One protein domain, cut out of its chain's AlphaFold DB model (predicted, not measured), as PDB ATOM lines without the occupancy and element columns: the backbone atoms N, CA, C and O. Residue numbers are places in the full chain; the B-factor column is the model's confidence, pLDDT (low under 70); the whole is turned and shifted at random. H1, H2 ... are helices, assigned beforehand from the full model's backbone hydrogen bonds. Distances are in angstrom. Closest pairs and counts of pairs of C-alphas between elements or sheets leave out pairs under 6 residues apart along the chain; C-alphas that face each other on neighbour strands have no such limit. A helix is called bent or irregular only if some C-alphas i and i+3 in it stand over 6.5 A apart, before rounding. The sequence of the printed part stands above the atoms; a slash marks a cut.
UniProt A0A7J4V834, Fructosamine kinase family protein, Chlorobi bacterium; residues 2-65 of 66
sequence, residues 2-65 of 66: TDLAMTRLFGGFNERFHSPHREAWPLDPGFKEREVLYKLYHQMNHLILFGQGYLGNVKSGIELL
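This is residues 2 to 65 of the 66 residues of the protein "Fructosamine kinase family protein" of Chlorobi bacterium (UniProt A0A7J4V834). A helical hairpin, the long H3 folding back as the shorter H4, makes one end of this elongated domain; the short H1 crosses H3 steeply and packs on its residues 35 to 42. H2 sits toward the other end of the long axis, near H1 but touching no helix, and is joined to the rest by two short links. The turn of the hairpin sticks out with residues 48 to 53, of which 48 to 50 belong to H3. The printed part has 64 residues, with four named helices in the order H1, H2, H3, H4 and no named strand, and its class is all helix. It is only just loose, close to compact, with a radius of gyration of the C-alphas of 13.0 A and spans of 38 by 22 by 13 A.

Start at Thr 2, where H1, residues 2 to 7, begins. A short link of 7 residues leads to H2, residues 15 to 24; H1 and H2 are near each other, with 5 pairs of C-alphas within 10 A. A short link of 6 residues then leads to H3, residues 31 to 50, from which H2 is apart. Look at Ala 5 and Glu 35: their C-alphas, 5.3 A apart, are the closest of H1 and H3, which touch. H3 touches H1 with residues 35 to 42 alone. The two run the same way at a steep tilt of 68 degrees, only just short of about perpendicular. A tight link of 1 residue joins H3 to H4, residues 52 to 63, and the two form a helical hairpin. H3 and H4 touch, the closest C-alphas being those of Leu 47 and Tyr 54, 4.9 A apart, and run opposite ways at a shallow tilt of 25 degrees. H4 is apart from H1 and from H2. In H1 every O i to N i+4 pair is within hydrogen-bond range; in H2 4 of 6 are, in H3 15 of 16 and in H4 6 of 8.

Find C-alpha 2 at (169.966, 158.420, 169.668); from there H1 runs to C-alpha 7. H2 runs 14.0 A from Glu 15 to Ala 24 and is irregular, but only just: C-alphas 17 and 20 are 6.6 A apart. H3 begins with C-alpha 31 at (178.063, 154.864, 173.069) and runs 27.6 A to Phe 50. H4 runs 17.5 A from Gln 52 to C-alpha 63 at (186.832, 166.904, 164.026); it is irregular, with C-alphas 53 and 56 7.1 A apart.

The two C-alphas farthest apart are those of Ala 24 and Gln 52, at 38.6 A. The printed part runs from residue 2 to 65 without a cut, and no link is long. The mean pLDDT of the printed part is 95.4, and no printed residue is under 70.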
ATOM      1  N   THR A   2     170.077 157.136 170.394       90.50
ATOM      2  CA  THR A   2     169.966 158.420 169.668       90.50
ATOM      3  C   THR A   2     169.170 159.485 170.431       90.50
ATOM      4  O   THR A   2     169.654 160.602 170.605       90.50
ATOM      5  N   ASP A   3     168.006 159.129 170.983       92.31
ATOM      6  CA  ASP A   3     167.192 160.069 171.769       92.31
ATOM      7  C   ASP A   3     167.927 160.555 173.025       92.31
ATOM      8  O   ASP A   3     167.862 161.730 173.385       92.31
ATOM      9  N   LEU A   4     168.714 159.676 173.655       94.50
ATOM     10  CA  LEU A   4     169.535 160.033 174.808       94.50
ATOM     11  C   LEU A   4     170.629 161.037 174.425       94.50
ATOM     12  O   LEU A   4     170.877 161.979 175.176       94.50
ATOM     13  N   ALA A   5     171.250 160.891 173.253       94.56
ATOM     14  CA  ALA A   5     172.204 161.874 172.746       94.56
ATOM     15  C   ALA A   5     171.544 163.247 172.531       94.56
ATOM     16  O   ALA A   5     172.144 164.273 172.866       94.56
ATOM     17  N   MET A   6     170.287 163.276 172.071       94.75
ATOM     18  CA  MET A   6     169.534 164.524 171.925       94.75
ATOM     19  C   MET A   6     169.241 165.213 173.252       94.75
ATOM     20  O   MET A   6     169.419 166.428 173.356       94.75
ATOM     21  N   THR A   7     168.891 164.457 174.297       95.44
ATOM     22  CA  THR A   7     168.710 165.040 175.640       95.44
ATOM     23  C   THR A   7     169.975 165.716 176.179       95.44
ATOM     24  O   THR A   7     169.885 166.509 177.108       95.44
ATOM     25  N   ARG A   8     171.146 165.449 175.581       93.81
ATOM     26  CA  ARG A   8     172.462 165.987 175.957       93.81
ATOM     27  C   ARG A   8     173.002 167.055 175.003       93.81
ATOM     28  O   ARG A   8     174.154 167.460 175.163       93.81
ATOM     29  N   LEU A   9     172.243 167.468 173.984       92.50
ATOM     30  CA  LEU A   9     172.732 168.392 172.953       92.50
ATOM     31  C   LEU A   9     172.631 169.871 173.372       92.50
ATOM     32  O   LEU A   9     173.515 170.655 173.043       92.50
ATOM     33  N   PHE A  10     171.600 170.245 174.134       91.31
ATOM     34  CA  PHE A  10     171.305 171.639 174.500       91.31
ATOM     35  C   PHE A  10     171.307 171.864 176.010       91.31
ATOM     36  O   PHE A  10     170.276 172.130 176.619       91.31
ATOM     37  N   GLY A  11     172.477 171.714 176.628       87.50
ATOM     38  CA  GLY A  11     172.654 171.915 178.072       87.50
ATOM     39  C   GLY A  11     172.347 170.689 178.936       87.50
ATOM     40  O   GLY A  11     172.781 170.648 180.082       87.50
ATOM     41  N   GLY A  12     171.713 169.656 178.377       93.12
ATOM     42  CA  GLY A  12     171.540 168.377 179.060       93.12
ATOM     43  C   GLY A  12     170.306 168.303 179.950       93.12
ATOM     44  O   GLY A  12     169.917 169.272 180.600       93.12
ATOM     45  N   PHE A  13     169.699 167.121 180.021       95.12
ATOM     46  CA  PHE A  13     168.782 166.799 181.109       95.12
ATOM     47  C   PHE A  13     169.589 166.437 182.361       95.12
ATOM     48  O   PHE A  13     170.754 166.048 182.290       95.12
ATOM     49  N   ASN A  14     168.986 166.602 183.535       95.00
ATOM     50  CA  ASN A  14     169.676 166.354 184.798       95.00
ATOM     51  C   ASN A  14     169.766 164.851 185.136       95.00
ATOM     52  O   ASN A  14     169.134 163.993 184.516       95.00
ATOM     53  N   GLU A  15     170.524 164.529 186.186       95.00
ATOM     54  CA  GLU A  15     170.737 163.145 186.629       95.00
ATOM     55  C   GLU A  15     169.461 162.424 187.081       95.00
ATOM     56  O   GLU A  15     169.388 161.200 186.995       95.00
ATOM     57  N   ARG A  16     168.412 163.159 187.474       96.38
ATOM     58  CA  ARG A  16     167.111 162.557 187.801       96.38
ATOM     59  C   ARG A  16     166.466 161.897 186.578       96.38
ATOM     60  O   ARG A  16     165.716 160.942 186.743       96.38
ATOM     61  N   PHE A  17     166.761 162.380 185.373       94.81
ATOM     62  CA  PHE A  17     166.362 161.723 184.131       94.81
ATOM     63  C   PHE A  17     167.312 160.570 183.769       94.81
ATOM     64  O   PHE A  17     166.867 159.485 183.402       94.81
ATOM     65  N   HIS A  18     168.625 160.782 183.889       94.06
ATOM     66  CA  HIS A  18     169.614 159.832 183.378       94.06
ATOM     67  C   HIS A  18     169.883 158.611 184.272       94.06
ATOM     68  O   HIS A  18     170.168 157.545 183.725       94.06
ATOM     69  N   SER A  19     169.800 158.720 185.603       95.31
ATOM     70  CA  SER A  19     170.061 157.588 186.513       95.31
ATOM     71  C   SER A  19     169.126 156.399 186.285       95.31
ATOM     72  O   SER A  19     169.636 155.331 185.942       95.31
ATOM     73  N   PRO A  20     167.786 156.559 186.354       96.31
ATOM     74  CA  PRO A  20     166.885 155.421 186.177       96.31
ATOM     75  C   PRO A  20     166.985 154.817 184.773       96.31
ATOM     76  O   PRO A  20     166.870 153.606 184.617       96.31
ATOM     77  N   HIS A  21     167.266 155.633 183.746       94.50
ATOM     78  CA  HIS A  21     167.530 155.117 182.405       94.50
ATOM     79  C   HIS A  21     168.772 154.223 182.384       94.50
ATOM     80  O   HIS A  21     168.715 153.140 181.822       94.50
ATOM     81  N   ARG A  22     169.908 154.655 182.954       94.06
ATOM     82  CA  ARG A  22     171.148 153.854 182.942       94.06
ATOM     83  C   ARG A  22     171.031 152.573 183.768       94.06
ATOM     84  O   ARG A  22     171.692 151.599 183.432       94.06
ATOM     85  N   GLU A  23     170.220 152.583 184.823       95.69
ATOM     86  CA  GLU A  23     169.940 151.400 185.646       95.69
ATOM     87  C   GLU A  23     169.072 150.379 184.903       95.69
ATOM     88  O   GLU A  23     169.393 149.195 184.890       95.69
ATOM     89  N   ALA A  24     167.994 150.833 184.255       96.81
ATOM     90  CA  ALA A  24     167.082 149.955 183.523       96.81
ATOM     91  C   ALA A  24     167.632 149.519 182.155       96.81
ATOM     92  O   ALA A  24     167.355 148.412 181.700       96.81
ATOM     93  N   TRP A  25     168.391 150.397 181.495       94.81
ATOM     94  CA  TRP A  25     168.965 150.180 180.171       94.81
ATOM     95  C   TRP A  25     170.390 150.754 180.100       94.81
ATOM     96  O   TRP A  25     170.593 151.914 179.706       94.81
ATOM     97  N   PRO A  26     171.394 149.962 180.516       93.94
ATOM     98  CA  PRO A  26     172.791 150.353 180.429       93.94
ATOM     99  C   PRO A  26     173.189 150.715 179.000       93.94
ATOM    100  O   PRO A  26     172.660 150.186 178.025       93.94
ATOM    101  N   LEU A  27     174.141 151.636 178.883       94.56
ATOM    102  CA  LEU A  27     174.662 152.049 177.588       94.56
ATOM    103  C   LEU A  27     175.601 150.989 177.029       94.56
ATOM    104  O   LEU A  27     176.530 150.560 177.715       94.56
ATOM    105  N   ASP A  28     175.396 150.639 175.764       94.62
ATOM    106  CA  ASP A  28     176.278 149.712 175.074       94.62
ATOM    107  C   ASP A  28     177.695 150.291 174.928       94.62
ATOM    108  O   ASP A  28     177.869 151.513 174.779       94.62
ATOM    109  N   PRO A  29     178.727 149.430 174.880       95.75
ATOM    110  CA  PRO A  29     180.074 149.843 174.514       95.75
ATOM    111  C   PRO A  29     180.080 150.676 173.223       95.75
ATOM    112  O   PRO A  29     179.314 150.428 172.286       95.75
ATOM    113  N   GLY A  30     180.930 151.700 173.176       94.19
ATOM    114  CA  GLY A  30     181.012 152.611 172.032       94.19
ATOM    115  C   GLY A  30     179.933 153.704 171.996       94.19
ATOM    116  O   GLY A  30     179.816 154.424 171.005       94.19
ATOM    117  N   PHE A  31     179.095 153.825 173.035       94.62
ATOM    118  CA  PHE A  31     178.063 154.864 173.069       94.62
ATOM    119  C   PHE A  31     178.650 156.276 172.972       94.62
ATOM    120  O   PHE A  31     178.038 157.128 172.339       94.62
ATOM    121  N   LYS A  32     179.815 156.544 173.573       92.12
ATOM    122  CA  LYS A  32     180.413 157.891 173.567       92.12
ATOM    123  C   LYS A  32     180.757 158.349 172.150       92.12
ATOM    124  O   LYS A  32     180.487 159.487 171.788       92.12
ATOM    125  N   GLU A  33     181.290 157.446 171.343       92.88
ATOM    126  CA  GLU A  33     181.647 157.664 169.947       92.88
ATOM    127  C   GLU A  33     180.381 157.857 169.102       92.88
ATOM    128  O   GLU A  33     180.270 158.814 168.334       92.88
ATOM    129  N   ARG A  34     179.363 157.009 169.309       95.56
ATOM    130  CA  ARG A  34     178.063 157.162 168.638       95.56
ATOM    131  C   ARG A  34     177.326 158.435 169.062       95.56
ATOM    132  O   ARG A  34     176.634 159.027 168.242       95.56
ATOM    133  N   GLU A  35     177.482 158.888 170.307       95.81
ATOM    134  CA  GLU A  35     176.868 160.120 170.814       95.81
ATOM    135  C   GLU A  35     177.324 161.338 170.003       95.81
ATOM    136  O   GLU A  35     176.492 162.183 169.669       95.81
ATOM    137  N   VAL A  36     178.609 161.405 169.636       95.88
ATOM    138  CA  VAL A  36     179.137 162.460 168.758       95.88
ATOM    139  C   VAL A  36     178.437 162.421 167.399       95.88
ATOM    140  O   VAL A  36     177.932 163.447 166.942       95.88
ATOM    141  N   LEU A  37     178.320 161.236 166.793       95.88
ATOM    142  CA  LEU A  37     177.650 161.058 165.501       95.88
ATOM    143  C   LEU A  37     176.163 161.453 165.552       95.88
ATOM    144  O   LEU A  37     175.672 162.157 164.667       95.88
ATOM    145  N   TYR A  38     175.444 161.045 166.597       96.31
ATOM    146  CA  TYR A  38     174.028 161.380 166.768       96.31
ATOM    147  C   TYR A  38     173.818 162.882 166.960       96.31
ATOM    148  O   TYR A  38     172.918 163.465 166.356       96.31
ATOM    149  N   LYS A  39     174.673 163.532 167.756       96.31
ATOM    150  CA  LYS A  39     174.641 164.987 167.945       96.31
ATOM    151  C   LYS A  39     174.942 165.734 166.648       96.31
ATOM    152  O   LYS A  39     174.244 166.702 166.345       96.31
ATOM    153  N   LEU A  40     175.913 165.259 165.866       96.81
ATOM    154  CA  LEU A  40     176.310 165.882 164.605       96.81
ATOM    155  C   LEU A  40     175.142 165.972 163.615       96.81
ATOM    156  O   LEU A  40     174.908 167.041 163.052       96.81
ATOM    157  N   TYR A  41     174.357 164.901 163.462       96.06
ATOM    158  CA  TYR A  41     173.165 164.916 162.603       96.06
ATOM    159  C   TYR A  41     172.209 166.067 162.959       96.06
ATOM    160  O   TYR A  41     171.783 166.838 162.095       96.06
ATOM    161  N   HIS A  42     171.912 166.246 164.246       96.06
ATOM    162  CA  HIS A  42     171.019 167.313 164.693       96.06
ATOM    163  C   HIS A  42     171.649 168.703 164.574       96.06
ATOM    164  O   HIS A  42     170.965 169.652 164.196       96.06
ATOM    165  N   GLN A  43     172.950 168.838 164.819       97.19
ATOM    166  CA  GLN A  43     173.665 170.098 164.608       97.19
ATOM    167  C   GLN A  43     173.655 170.520 163.133       97.19
ATOM    168  O   GLN A  43     173.471 171.700 162.845       97.19
ATOM    169  N   MET A  44     173.782 169.572 162.199       98.12
ATOM    170  CA  MET A  44     173.644 169.836 160.765       98.12
ATOM    171  C   MET A  44     172.222 170.273 160.408       98.12
ATOM    172  O   MET A  44     172.049 171.264 159.699       98.12
ATOM    173  N   ASN A  45     171.202 169.603 160.954       97.75
ATOM    174  CA  ASN A  45     169.814 170.035 160.782       97.75
ATOM    175  C   ASN A  45     169.606 171.467 161.290       97.75
ATOM    176  O   ASN A  45     168.966 172.277 160.625       97.75
ATOM    177  N   HIS A  46     170.190 171.820 162.433       97.62
ATOM    178  CA  HIS A  46     170.110 173.178 162.960       97.62
ATOM    179  C   HIS A  46     170.896 174.201 162.147       97.62
ATOM    180  O   HIS A  46     170.433 175.327 161.998       97.62
ATOM    181  N   LEU A  47     172.031 173.822 161.561       98.38
ATOM    182  CA  LEU A  47     172.736 174.675 160.610       98.38
ATOM    183  C   LEU A  47     171.858 174.990 159.390       98.38
ATOM    184  O   LEU A  47     171.795 176.144 158.972       98.38
ATOM    185  N   ILE A  48     171.150 173.990 158.859       98.31
ATOM    186  CA  ILE A  48     170.242 174.160 157.716       98.31
ATOM    187  C   ILE A  48     169.043 175.043 158.091       98.31
ATOM    188  O   ILE A  48     168.684 175.941 157.334       98.31
ATOM    189  N   LEU A  49     168.426 174.801 159.251       98.44
ATOM    190  CA  LEU A  49     167.174 175.458 159.642       98.44
ATOM    191  C   LEU A  49     167.367 176.842 160.278       98.44
ATOM    192  O   LEU A  49     166.503 177.703 160.142       98.44
ATOM    193  N   PHE A  50     168.475 177.055 160.989       97.88
ATOM    194  CA  PHE A  50     168.692 178.228 161.847       97.88
ATOM    195  C   PHE A  50     169.987 178.991 161.530       97.88
ATOM    196  O   PHE A  50     170.255 180.033 162.128       97.88
ATOM    197  N   GLY A  51     170.775 178.517 160.562       97.38
ATOM    198  CA  GLY A  51     171.887 179.256 159.981       97.38
ATOM    199  C   GLY A  51     173.217 179.131 160.729       97.38
ATOM    200  O   GLY A  51     173.449 178.233 161.542       97.38
ATOM    201  N   GLN A  52     174.135 180.048 160.409       97.56
ATOM    202  CA  GLN A  52     175.571 179.912 160.693       97.56
ATOM    203  C   GLN A  52     175.944 179.832 162.180       97.56
ATOM    204  O   GLN A  52     177.042 179.373 162.489       97.56
ATOM    205  N   GLY A  53     175.044 180.195 163.101       97.50
ATOM    206  CA  GLY A  53     175.270 180.036 164.544       97.50
ATOM    207  C   GLY A  53     175.599 178.595 164.962       97.50
ATOM    208  O   GLY A  53     176.268 178.389 165.969       97.50
ATOM    209  N   TYR A  54     175.206 177.599 164.160       98.12
ATOM    210  CA  TYR A  54     175.496 176.184 164.410       98.12
ATOM    211  C   TYR A  54     176.736 175.655 163.674       98.12
ATOM    212  O   TYR A  54     177.143 174.520 163.914       98.12
ATOM    213  N   LEU A  55     177.375 176.450 162.804       97.94
ATOM    214  CA  LEU A  55     178.497 175.984 161.980       97.94
ATOM    215  C   LEU A  55     179.698 175.539 162.826       97.94
ATOM    216  O   LEU A  55     180.332 174.538 162.504       97.94
ATOM    217  N   GLY A  56     179.997 176.259 163.912       97.62
ATOM    218  CA  GLY A  56     181.074 175.885 164.837       97.62
ATOM    219  C   GLY A  56     180.841 174.508 165.458       97.62
ATOM    220  O   GLY A  56     181.728 173.662 165.429       97.62
ATOM    221  N   ASN A  57     179.610 174.248 165.908       95.75
ATOM    222  CA  ASN A  57     179.218 172.966 166.490       95.75
ATOM    223  C   ASN A  57     179.388 171.803 165.500       95.75
ATOM    224  O   ASN A  57     179.923 170.762 165.868       95.75
ATOM    225  N   VAL A  58     178.981 171.999 164.240       97.88
ATOM    226  CA  VAL A  58     179.136 170.991 163.177       97.88
ATOM    227  C   VAL A  58     180.612 170.690 162.911       97.88
ATOM    228  O   VAL A  58     180.988 169.524 162.831       97.88
ATOM    229  N   LYS A  59     181.462 171.721 162.805       98.00
ATOM    230  CA  LYS A  59     182.903 171.537 162.573       98.00
ATOM    231  C   LYS A  59     183.570 170.760 163.705       98.00
ATOM    232  O   LYS A  59     184.236 169.770 163.431       98.00
ATOM    233  N   SER A  60     183.320 171.149 164.955       96.19
ATOM    234  CA  SER A  60     183.862 170.432 166.114       96.19
ATOM    235  C   SER A  60     183.367 168.986 166.184       96.19
ATOM    236  O   SER A  60     184.133 168.093 166.524       96.19
ATOM    237  N   GLY A  61     182.101 168.729 165.835       95.31
ATOM    238  CA  GLY A  61     181.567 167.368 165.767       95.31
ATOM    239  C   GLY A  61     182.260 166.507 164.707       95.31
ATOM    240  O   GLY A  61     182.544 165.344 164.969       95.31
ATOM    241  N   ILE A  62     182.570 167.078 163.539       96.44
ATOM    242  CA  ILE A  62     183.323 166.396 162.479       96.44
ATOM    243  C   ILE A  62     184.750 166.093 162.943       96.44
ATOM    244  O   ILE A  62     185.177 164.955 162.808       96.44
ATOM    245  N   GLU A  63     185.455 167.067 163.525       96.50
ATOM    246  CA  GLU A  63     186.832 166.904 164.026       96.50
ATOM    247  C   GLU A  63     186.963 165.796 165.080       96.50
ATOM    248  O   GLU A  63     187.987 165.129 165.135       96.50
ATOM    249  N   LEU A  64     185.929 165.563 165.891       94.25
ATOM    250  CA  LEU A  64     185.910 164.487 166.889       94.25
ATOM    251  C   LEU A  64     185.723 163.080 166.294       94.25
ATOM    252  O   LEU A  64     185.845 162.099 167.027       94.25
ATOM    253  N   LEU A  65     185.374 162.971 165.009       91.00
ATOM    254  CA  LEU A  65     185.104 161.703 164.320       91.00
ATOM    255  C   LEU A  65     186.220 161.283 163.348       91.00
ATOM    256  O   LEU A  65     186.082 160.237 162.711       91.00
TER     257      LEU A  65